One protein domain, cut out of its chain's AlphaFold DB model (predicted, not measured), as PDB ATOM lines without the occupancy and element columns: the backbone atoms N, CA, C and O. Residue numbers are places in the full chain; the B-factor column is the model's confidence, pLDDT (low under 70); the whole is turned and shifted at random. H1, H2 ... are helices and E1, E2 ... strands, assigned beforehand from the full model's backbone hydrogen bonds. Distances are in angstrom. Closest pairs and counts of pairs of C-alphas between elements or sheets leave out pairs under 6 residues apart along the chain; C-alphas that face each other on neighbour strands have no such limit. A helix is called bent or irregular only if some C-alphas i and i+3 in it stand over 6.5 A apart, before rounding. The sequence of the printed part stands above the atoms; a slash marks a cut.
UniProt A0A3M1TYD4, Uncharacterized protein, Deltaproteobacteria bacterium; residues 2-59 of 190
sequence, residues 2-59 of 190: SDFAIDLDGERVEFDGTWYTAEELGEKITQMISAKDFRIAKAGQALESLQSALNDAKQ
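AT A GLANCE: This is residues 2 to 59 of the 190 residues of an uncharacterized protein of Deltaproteobacteria bacterium (UniProt A0A3M1TYD4). Two helices, H1 and H2, lie side by side as a helical hairpin that makes the long axis, and a small hairpin of two strands, E1 and E2, packs over part of one side of it, chiefly with E1 on H2. The printed part opens with a stretch that has no named element, of which residues 6 to 7 pair with E1; the other end of the printed part, residues 57 to 59, follows H2. The printed part has 58 residues with two named strands and two named helices, in the order E1, E2, H1, H2; the sheet has the order E1 - E2 and is antiparallel, and the class is mixed, helices and strands. The whole is compact, with a radius of gyration of the C-alphas of 11.3 A, yet elongated in outline, with spans of 38 by 20 by 19 A.

HOW THE PARTS SIT: From the first printed residue, Ser 2, the backbone runs to a short pairing, in which residues 6 to 7 pair antiparallel with residues 12 to 13 of the first strand, E1, residues 12 to 15. A tight link of two residues joins E1 to E2, residues 18 to 21, and the two are a hairpin of antiparallel neighbour strands, with 140 degrees between their N-to-C directions. Across this pair, N 13 and O 20 are 2.9 A apart and N 15 and O 18 are 2.8 A apart, both within hydrogen-bond range. The C-alphas of Glu 14 and Trp 19 face each other at 4.4 A. E2 is joined by a tight link, with 0 residues between them, to H1, residues 22 to 35. The closest C-alphas of E1 and H1 are those of Arg 12 and Ala 22, 6.8 A apart. A further tight link, of 4 residues, joins H1 to H2, residues 40 to 56. H1 and H2 touch, with 11 pairs of C-alphas within 8 A, the closest being those of Ile 29 and Ile 40 at 5.9 A. They form a helical hairpin: they run opposite ways at a shallow tilt of 16 degrees. E1 and H2 have 7 pairs of C-alphas within 8 A, and the closest are those of Val 13 and Leu 50, 6.2 A apart. E2 and H2 are apart. In H1 and H2 every pair of O i and N i+4 is within hydrogen-bond range.

IN THESE COORDINATES: The first printed C-alpha, that of Ser 2, is at (-31.029, -18.851, -35.023). E1 runs from Arg 12, with its C-alpha at (-17.925, -27.032, -37.693), to Phe 15. E2 runs from Thr 18 to Thr 21. H1 runs from Ala 22 to Ala 35 and is 19.8 A long from first to last C-alpha. H2, the longest helix with 17 residues, runs from Ile 40 to Asp 56 and is 24.1 A long from first to last C-alpha; C-alpha 56 is at (-16.543, -13.207, -42.873). Neither helix is bent or irregular.

THE WHOLE: The two C-alphas farthest apart are those of Lys 36, in the link from H1 to H2, and Gln 59, the last printed residue, at 38.8 A. The first and last printed C-alphas, those of Ser 2 and Gln 59, are 25.4 A apart. The printed part runs from residue 2 to residue 59 and has no cut. The links E1 to E2, E2 to H1 and H1 to H2 are tight, and no link is long. The mean pLDDT of the printed part is 89.6, and one printed residue, Ser 2, is under 70.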
ATOM      1  N   SER A   2     -31.463 -17.565 -35.565       53.03
ATOM      2  CA  SER A   2     -31.029 -18.851 -35.023       53.03
ATOM      3  C   SER A   2     -29.534 -18.726 -34.757       53.03
ATOM      4  O   SER A   2     -28.764 -18.616 -35.705       53.03
ATOM      5  N   ASP A   3     -29.160 -18.633 -33.487       80.44
ATOM      6  CA  ASP A   3     -27.764 -18.584 -33.066       80.44
ATOM      7  C   ASP A   3     -27.257 -20.029 -33.062       80.44
ATOM      8  O   ASP A   3     -27.595 -20.819 -32.181       80.44
ATOM      9  N   PHE A   4     -26.594 -20.431 -34.145       87.50
ATOM     10  CA  PHE A   4     -25.915 -21.721 -34.203       87.50
ATOM     11  C   PHE A   4     -24.525 -21.550 -33.599       87.50
ATOM     12  O   PHE A   4     -23.822 -20.596 -33.934       87.50
ATOM     13  N   ALA A   5     -24.107 -22.480 -32.741       89.25
ATOM     14  CA  ALA A   5     -22.733 -22.500 -32.267       89.25
ATOM     15  C   ALA A   5     -21.812 -22.891 -33.434       89.25
ATOM     16  O   ALA A   5     -21.982 -23.952 -34.038       89.25
ATOM     17  N   ILE A   6     -20.863 -22.014 -33.766       90.31
ATOM     18  CA  ILE A   6     -19.909 -22.199 -34.864       90.31
ATOM     19  C   ILE A   6     -18.504 -22.287 -34.278       90.31
ATOM     20  O   ILE A   6     -18.066 -21.397 -33.547       90.31
ATOM     21  N   ASP A   7     -17.793 -23.349 -34.634       88.12
ATOM     22  CA  ASP A   7     -16.372 -23.503 -34.380       88.12
ATOM     23  C   ASP A   7     -15.599 -23.143 -35.651       88.12
ATOM     24  O   ASP A   7     -15.624 -23.870 -36.646       88.12
ATOM     25  N   LEU A   8     -14.926 -21.995 -35.610       86.50
ATOM     26  CA  LEU A   8     -14.138 -21.479 -36.728       86.50
ATOM     27  C   LEU A   8     -12.799 -22.207 -36.901       86.50
ATOM     28  O   LEU A   8     -12.246 -22.155 -37.990       86.50
ATOM     29  N   ASP A   9     -12.259 -22.851 -35.857       83.94
ATOM     30  CA  ASP A   9     -10.997 -23.599 -35.986       83.94
ATOM     31  C   ASP A   9     -11.224 -24.966 -36.636       83.94
ATOM     32  O   ASP A   9     -10.434 -25.388 -37.474       83.94
ATOM     33  N   GLY A  10     -12.285 -25.672 -36.237       84.19
ATOM     34  CA  GLY A  10     -12.644 -26.970 -36.803       84.19
ATOM     35  C   GLY A  10     -13.539 -26.903 -38.039       84.19
ATOM     36  O   GLY A  10     -13.877 -27.964 -38.568       84.19
ATOM     37  N   GLU A  11     -13.961 -25.701 -38.449       90.31
ATOM     38  CA  GLU A  11     -14.934 -25.447 -39.523       90.31
ATOM     39  C   GLU A  11     -16.235 -26.246 -39.331       90.31
ATOM     40  O   GLU A  11     -16.758 -26.887 -40.249       90.31
ATOM     41  N   ARG A  12     -16.754 -26.238 -38.095       92.50
ATOM     42  CA  ARG A  12     -17.925 -27.032 -37.693       92.50
ATOM     43  C   ARG A  12     -19.054 -26.161 -37.183       92.50
ATOM     44  O   ARG A  12     -18.837 -25.104 -36.597       92.50
ATOM     45  N   VAL A  13     -20.270 -26.658 -37.339       93.06
ATOM     46  CA  VAL A  13     -21.477 -26.066 -36.763       93.06
ATOM     47  C   VAL A  13     -22.227 -27.102 -35.939       93.06
ATOM     48  O   VAL A  13     -22.324 -28.270 -36.324       93.06
ATOM     49  N   GLU A  14     -22.750 -26.683 -34.791       92.62
ATOM     50  CA  GLU A  14     -23.598 -27.535 -33.968       92.62
ATOM     51  C   GLU A  14     -25.013 -27.600 -34.556       92.62
ATOM     52  O   GLU A  14     -25.736 -26.603 -34.653       92.62
ATOM     53  N   PHE A  15     -25.436 -28.807 -34.926       91.25
ATOM     54  CA  PHE A  15     -26.786 -29.097 -35.378       91.25
ATOM     55  C   PHE A  15     -27.330 -30.320 -34.634       91.25
ATOM     56  O   PHE A  15     -26.734 -31.393 -34.646       91.25
ATOM     57  N   ASP A  16     -28.480 -30.157 -33.974       88.56
ATOM     58  CA  ASP A  16     -29.137 -31.224 -33.191       88.56
ATOM     59  C   ASP A  16     -28.235 -31.802 -32.072       88.56
ATOM     60  O   ASP A  16     -28.296 -32.986 -31.751       88.56
ATOM     61  N   GLY A  17     -27.368 -30.963 -31.486       88.75
ATOM     62  CA  GLY A  17     -26.421 -31.356 -30.433       88.75
ATOM     63  C   GLY A  17     -25.204 -32.140 -30.934       88.75
ATOM     64  O   GLY A  17     -24.478 -32.723 -30.133       88.75
ATOM     65  N   THR A  18     -24.989 -32.187 -32.252       92.00
ATOM     66  CA  THR A  18     -23.815 -32.812 -32.871       92.00
ATOM     67  C   THR A  18     -23.075 -31.792 -33.729       92.00
ATOM     68  O   THR A  18     -23.692 -31.000 -34.441       92.00
ATOM     69  N   TRP A  19     -21.746 -31.812 -33.669       92.94
ATOM     70  CA  TRP A  19     -20.893 -30.975 -34.507       92.94
ATOM     71  C   TRP A  19     -20.712 -31.616 -35.877       92.94
ATOM     72  O   TRP A  19     -20.241 -32.749 -35.960       92.94
ATOM     73  N   TYR A  20     -21.053 -30.878 -36.928       92.94
ATOM     74  CA  TYR A  20     -20.875 -31.304 -38.313       92.94
ATOM     75  C   TYR A  20     -19.984 -30.318 -39.060       92.94
ATOM     76  O   TYR A  20     -20.106 -29.106 -38.870       92.94
ATOM     77  N   THR A  21     -19.121 -30.830 -39.931       93.81
ATOM     78  CA  THR A  21     -18.450 -30.022 -40.959       93.81
ATOM     79  C   THR A  21     -19.427 -29.623 -42.069       93.81
ATOM     80  O   THR A  21     -20.532 -30.166 -42.175       93.81
ATOM     81  N   ALA A  22     -19.031 -28.677 -42.927       91.12
ATOM     82  CA  ALA A  22     -19.846 -28.259 -44.068       91.12
ATOM     83  C   ALA A  22     -20.183 -29.425 -45.020       91.12
ATOM     84  O   ALA A  22     -21.316 -29.526 -45.496       91.12
ATOM     85  N   GLU A  23     -19.222 -30.320 -45.260       91.88
ATOM     86  CA  GLU A  23     -19.396 -31.501 -46.113       91.88
ATOM     87  C   GLU A  23     -20.373 -32.502 -45.483       91.88
ATOM     88  O   GLU A  23     -21.383 -32.851 -46.098       91.88
ATOM     89  N   GLU A  24     -20.143 -32.882 -44.221       92.56
ATOM     90  CA  GLU A  24     -21.007 -33.824 -43.496       92.56
ATOM     91  C   GLU A  24     -22.441 -33.298 -43.364       92.56
ATOM     92  O   GLU A  24     -23.412 -34.050 -43.497       92.56
ATOM     93  N   LEU A  25     -22.599 -31.992 -43.126       92.12
ATOM     94  CA  LEU A  25     -23.910 -31.361 -43.049       92.12
ATOM     95  C   LEU A  25     -24.610 -31.353 -44.419       92.12
ATOM     96  O   LEU A  25     -25.818 -31.585 -44.480       92.12
ATOM     97  N   GLY A  26     -23.873 -31.168 -45.518       91.88
ATOM     98  CA  GLY A  26     -24.395 -31.283 -46.883       91.88
ATOM     99  C   GLY A  26     -24.878 -32.698 -47.230       91.88
ATOM    100  O   GLY A  26     -25.980 -32.881 -47.764       91.88
ATOM    101  N   GLU A  27     -24.108 -33.722 -46.859       93.19
ATOM    102  CA  GLU A  27     -24.527 -35.120 -46.997       93.19
ATOM    103  C   GLU A  27     -25.765 -35.418 -46.145       93.19
ATOM    104  O   GLU A  27     -26.721 -36.052 -46.605       93.19
ATOM    105  N   LYS A  28     -25.797 -34.901 -44.912       91.06
ATOM    106  CA  LYS A  28     -26.933 -35.054 -44.002       91.06
ATOM    107  C   LYS A  28     -28.201 -34.410 -44.558       91.06
ATOM    108  O   LYS A  28     -29.265 -35.027 -44.498       91.06
ATOM    109  N   ILE A  29     -28.096 -33.215 -45.136       91.94
ATOM    110  CA  ILE A  29     -29.197 -32.536 -45.830       91.94
ATOM    111  C   ILE A  29     -29.715 -33.417 -46.971       91.94
ATOM    112  O   ILE A  29     -30.918 -33.648 -47.062       91.94
ATOM    113  N   THR A  30     -28.829 -33.995 -47.783       92.38
ATOM    114  CA  THR A  30     -29.206 -34.891 -48.893       92.38
ATOM    115  C   THR A  30     -29.951 -36.141 -48.405       92.38
ATOM    116  O   THR A  30     -30.961 -36.555 -48.990       92.38
ATOM    117  N   GLN A  31     -29.513 -36.720 -47.284       92.06
ATOM    118  CA  GLN A  31     -30.214 -37.828 -46.629       92.06
ATOM    119  C   GLN A  31     -31.597 -37.400 -46.111       92.06
ATOM    120  O   GLN A  31     -32.566 -38.138 -46.286       92.06
ATOM    121  N   MET A  32     -31.723 -36.199 -45.535       90.88
ATOM    122  CA  MET A  32     -33.010 -35.651 -45.080       90.88
ATOM    123  C   MET A  32     -33.982 -35.395 -46.239       90.88
ATOM    124  O   MET A  32     -35.166 -35.695 -46.090       90.88
ATOM    125  N   ILE A  33     -33.500 -34.917 -47.398       92.25
ATOM    126  CA  ILE A  33     -34.314 -34.778 -48.625       92.25
ATOM    127  C   ILE A  33     -34.900 -36.134 -49.005       92.25
ATOM    128  O   ILE A  33     -36.109 -36.267 -49.201       92.25
ATOM    129  N   SER A  34     -34.038 -37.148 -49.070       92.25
ATOM    130  CA  SER A  34     -34.423 -38.509 -49.449       92.25
ATOM    131  C   SER A  34     -35.427 -39.114 -48.461       92.25
ATOM    132  O   SER A  34     -36.348 -39.823 -48.862       92.25
ATOM    133  N   ALA A  35     -35.291 -38.780 -47.175       92.19
ATOM    134  CA  ALA A  35     -36.192 -39.199 -46.104       92.19
ATOM    135  C   ALA A  35     -37.468 -38.341 -45.972       92.19
ATOM    136  O   ALA A  35     -38.335 -38.682 -45.170       92.19
ATOM    137  N   LYS A  36     -37.604 -37.247 -46.741       90.88
ATOM    138  CA  LYS A  36     -38.666 -36.231 -46.595       90.88
ATOM    139  C   LYS A  36     -38.774 -35.670 -45.164       90.88
ATOM    140  O   LYS A  36     -39.875 -35.407 -44.680       90.88
ATOM    141  N   ASP A  37     -37.641 -35.488 -44.481       89.62
ATOM    142  CA  ASP A  37     -37.592 -34.879 -43.144       89.62
ATOM    143  C   ASP A  37     -37.724 -33.348 -43.262       89.62
ATOM    144  O   ASP A  37     -36.978 -32.683 -43.985       89.62
ATOM    145  N   PHE A  38     -38.683 -32.767 -42.537       84.62
ATOM    146  CA  PHE A  38     -38.961 -31.327 -42.558       84.62
ATOM    147  C   PHE A  38     -37.884 -30.482 -41.854       84.62
ATOM    148  O   PHE A  38     -37.843 -29.265 -42.040       84.62
ATOM    149  N   ARG A  39     -36.975 -31.093 -41.079       86.25
ATOM    150  CA  ARG A  39     -35.849 -30.394 -40.425       86.25
ATOM    151  C   ARG A  39     -34.770 -29.932 -41.397       86.25
ATOM    152  O   ARG A  39     -33.870 -29.196 -40.992       86.25
ATOM    153  N   ILE A  40     -34.889 -30.291 -42.673       89.94
ATOM    154  CA  ILE A  40     -33.985 -29.847 -43.727       89.94
ATOM    155  C   ILE A  40     -33.816 -28.327 -43.778       89.94
ATOM    156  O   ILE A  40     -32.702 -27.849 -43.966       89.94
ATOM    157  N   ALA A  41     -34.885 -27.561 -43.542       88.56
ATOM    158  CA  ALA A  41     -34.811 -26.103 -43.542       88.56
ATOM    159  C   ALA A  41     -33.861 -25.588 -42.447       88.56
ATOM    160  O   ALA A  41     -33.074 -24.677 -42.686       88.56
ATOM    161  N   LYS A  42     -33.882 -26.214 -41.263       90.62
ATOM    162  CA  LYS A  42     -32.990 -25.863 -40.151       90.62
ATOM    163  C   LYS A  42     -31.543 -26.277 -40.439       90.62
ATOM    164  O   LYS A  42     -30.631 -25.533 -40.097       90.62
ATOM    165  N   ALA A  43     -31.335 -27.439 -41.062       89.56
ATOM    166  CA  ALA A  43     -30.002 -27.900 -41.454       89.56
ATOM    167  C   ALA A  43     -29.389 -27.000 -42.542       89.56
ATOM    168  O   ALA A  43     -28.223 -26.632 -42.443       89.56
ATOM    169  N   GLY A  44     -30.195 -26.577 -43.523       90.38
ATOM    170  CA  GLY A  44     -29.796 -25.596 -44.534       90.38
ATOM    171  C   GLY A  44     -29.391 -24.260 -43.910       90.38
ATOM    172  O   GLY A  44     -28.303 -23.772 -44.186       90.38
ATOM    173  N   GLN A  45     -30.193 -23.735 -42.978       92.25
ATOM    174  CA  GLN A  45     -29.843 -22.514 -42.242       92.25
ATOM    175  C   GLN A  45     -28.533 -22.640 -41.452       92.25
ATOM    176  O   GLN A  45     -27.760 -21.686 -41.408       92.25
ATOM    177  N   ALA A  46     -28.268 -23.795 -40.831       91.62
ATOM    178  CA  ALA A  46     -27.011 -24.036 -40.122       91.62
ATOM    179  C   ALA A  46     -25.809 -24.021 -41.081       91.62
ATOM    180  O   ALA A  46     -24.784 -23.410 -40.777       91.62
ATOM    181  N   LEU A  47     -25.956 -24.633 -42.261       91.81
ATOM    182  CA  LEU A  47     -24.930 -24.640 -43.302       91.81
ATOM    183  C   LEU A  47     -24.668 -23.230 -43.852       91.81
ATOM    184  O   LEU A  47     -23.514 -22.831 -43.988       91.81
ATOM    185  N   GLU A  48     -25.725 -22.470 -44.144       92.38
ATOM    186  CA  GLU A  48     -25.616 -21.075 -44.586       92.38
ATOM    187  C   GLU A  48     -24.941 -20.205 -43.522       92.38
ATOM    188  O   GLU A  48     -24.078 -19.391 -43.844       92.38
ATOM    189  N   SER A  49     -25.279 -20.410 -42.246       91.38
ATOM    190  CA  SER A  49     -24.653 -19.698 -41.131       91.38
ATOM    191  C   SER A  49     -23.161 -20.015 -41.018       91.38
ATOM    192  O   SER A  49     -22.360 -19.096 -40.853       91.38
ATOM    193  N   LEU A  50     -22.774 -21.291 -41.144       91.31
ATOM    194  CA  LEU A  50     -21.369 -21.708 -41.153       91.31
ATOM    195  C   LEU A  50     -20.616 -21.069 -42.323       91.31
ATOM    196  O   LEU A  50     -19.581 -20.444 -42.117       91.31
ATOM    197  N   GLN A  51     -21.159 -21.155 -43.541       92.00
ATOM    198  CA  GLN A  51     -20.539 -20.546 -44.721       92.00
ATOM    199  C   GLN A  51     -20.424 -19.028 -44.590       92.00
ATOM    200  O   GLN A  51     -19.400 -18.461 -44.962       92.00
ATOM    201  N   SER A  52     -21.443 -18.355 -44.055       92.50
ATOM    202  CA  SER A  52     -21.386 -16.913 -43.823       92.50
ATOM    203  C   SER A  52     -20.294 -16.556 -42.818       92.50
ATOM    204  O   SER A  52     -19.564 -15.596 -43.043       92.50
ATOM    205  N   ALA A  53     -20.154 -17.326 -41.737       90.00
ATOM    206  CA  ALA A  53     -19.121 -17.096 -40.733       90.00
ATOM    207  C   ALA A  53     -17.711 -17.349 -41.287       90.00
ATOM    208  O   ALA A  53     -16.804 -16.565 -41.022       90.00
ATOM    209  N   LEU A  54     -17.528 -18.393 -42.103       89.69
ATOM    210  CA  LEU A  54     -16.251 -18.681 -42.760       89.69
ATOM    211  C   LEU A  54     -15.886 -17.632 -43.819       89.69
ATOM    212  O   LEU A  54     -14.719 -17.280 -43.945       89.69
ATOM    213  N   ASN A  55     -16.865 -17.093 -44.553       90.94
ATOM    214  CA  ASN A  55     -16.626 -16.011 -45.514       90.94
ATOM    215  C   ASN A  55     -16.296 -14.671 -44.836       90.94
ATOM    216  O   ASN A  55     -15.554 -13.869 -45.402       90.94
ATOM    217  N   ASP A  56     -16.861 -14.406 -43.657       89.94
ATOM    218  CA  ASP A  56     -16.543 -13.207 -42.873       89.94
ATOM    219  C   ASP A  56     -15.212 -13.342 -42.112       89.94
ATOM    220  O   ASP A  56     -14.533 -12.346 -41.840       89.94
ATOM    221  N   ALA A  57     -14.800 -14.577 -41.808       87.00
ATOM    222  CA  ALA A  57     -13.557 -14.856 -41.112       87.00
ATOM    223  C   ALA A  57     -12.343 -14.337 -41.897       87.00
ATOM    224  O   ALA A  57     -12.154 -14.601 -43.085       87.00
ATOM    225  N   LYS A  58     -11.470 -13.606 -41.198       86.62
ATOM    226  CA  LYS A  58     -10.199 -13.118 -41.740       86.62
ATOM    227  C   LYS A  58      -9.031 -13.776 -41.035       86.62
ATOM    228  O   LYS A  58      -9.018 -13.892 -39.810       86.62
ATOM    229  N   GLN A  59      -8.022 -14.149 -41.815       86.19
ATOM    230  CA  GLN A  59      -6.783 -14.698 -41.286       86.19
ATOM    231  C   GLN A  59      -5.918 -13.586 -40.684       86.19
ATOM    232  O   GLN A  59      -5.707 -12.536 -41.294       86.19
TER     233      GLN A  59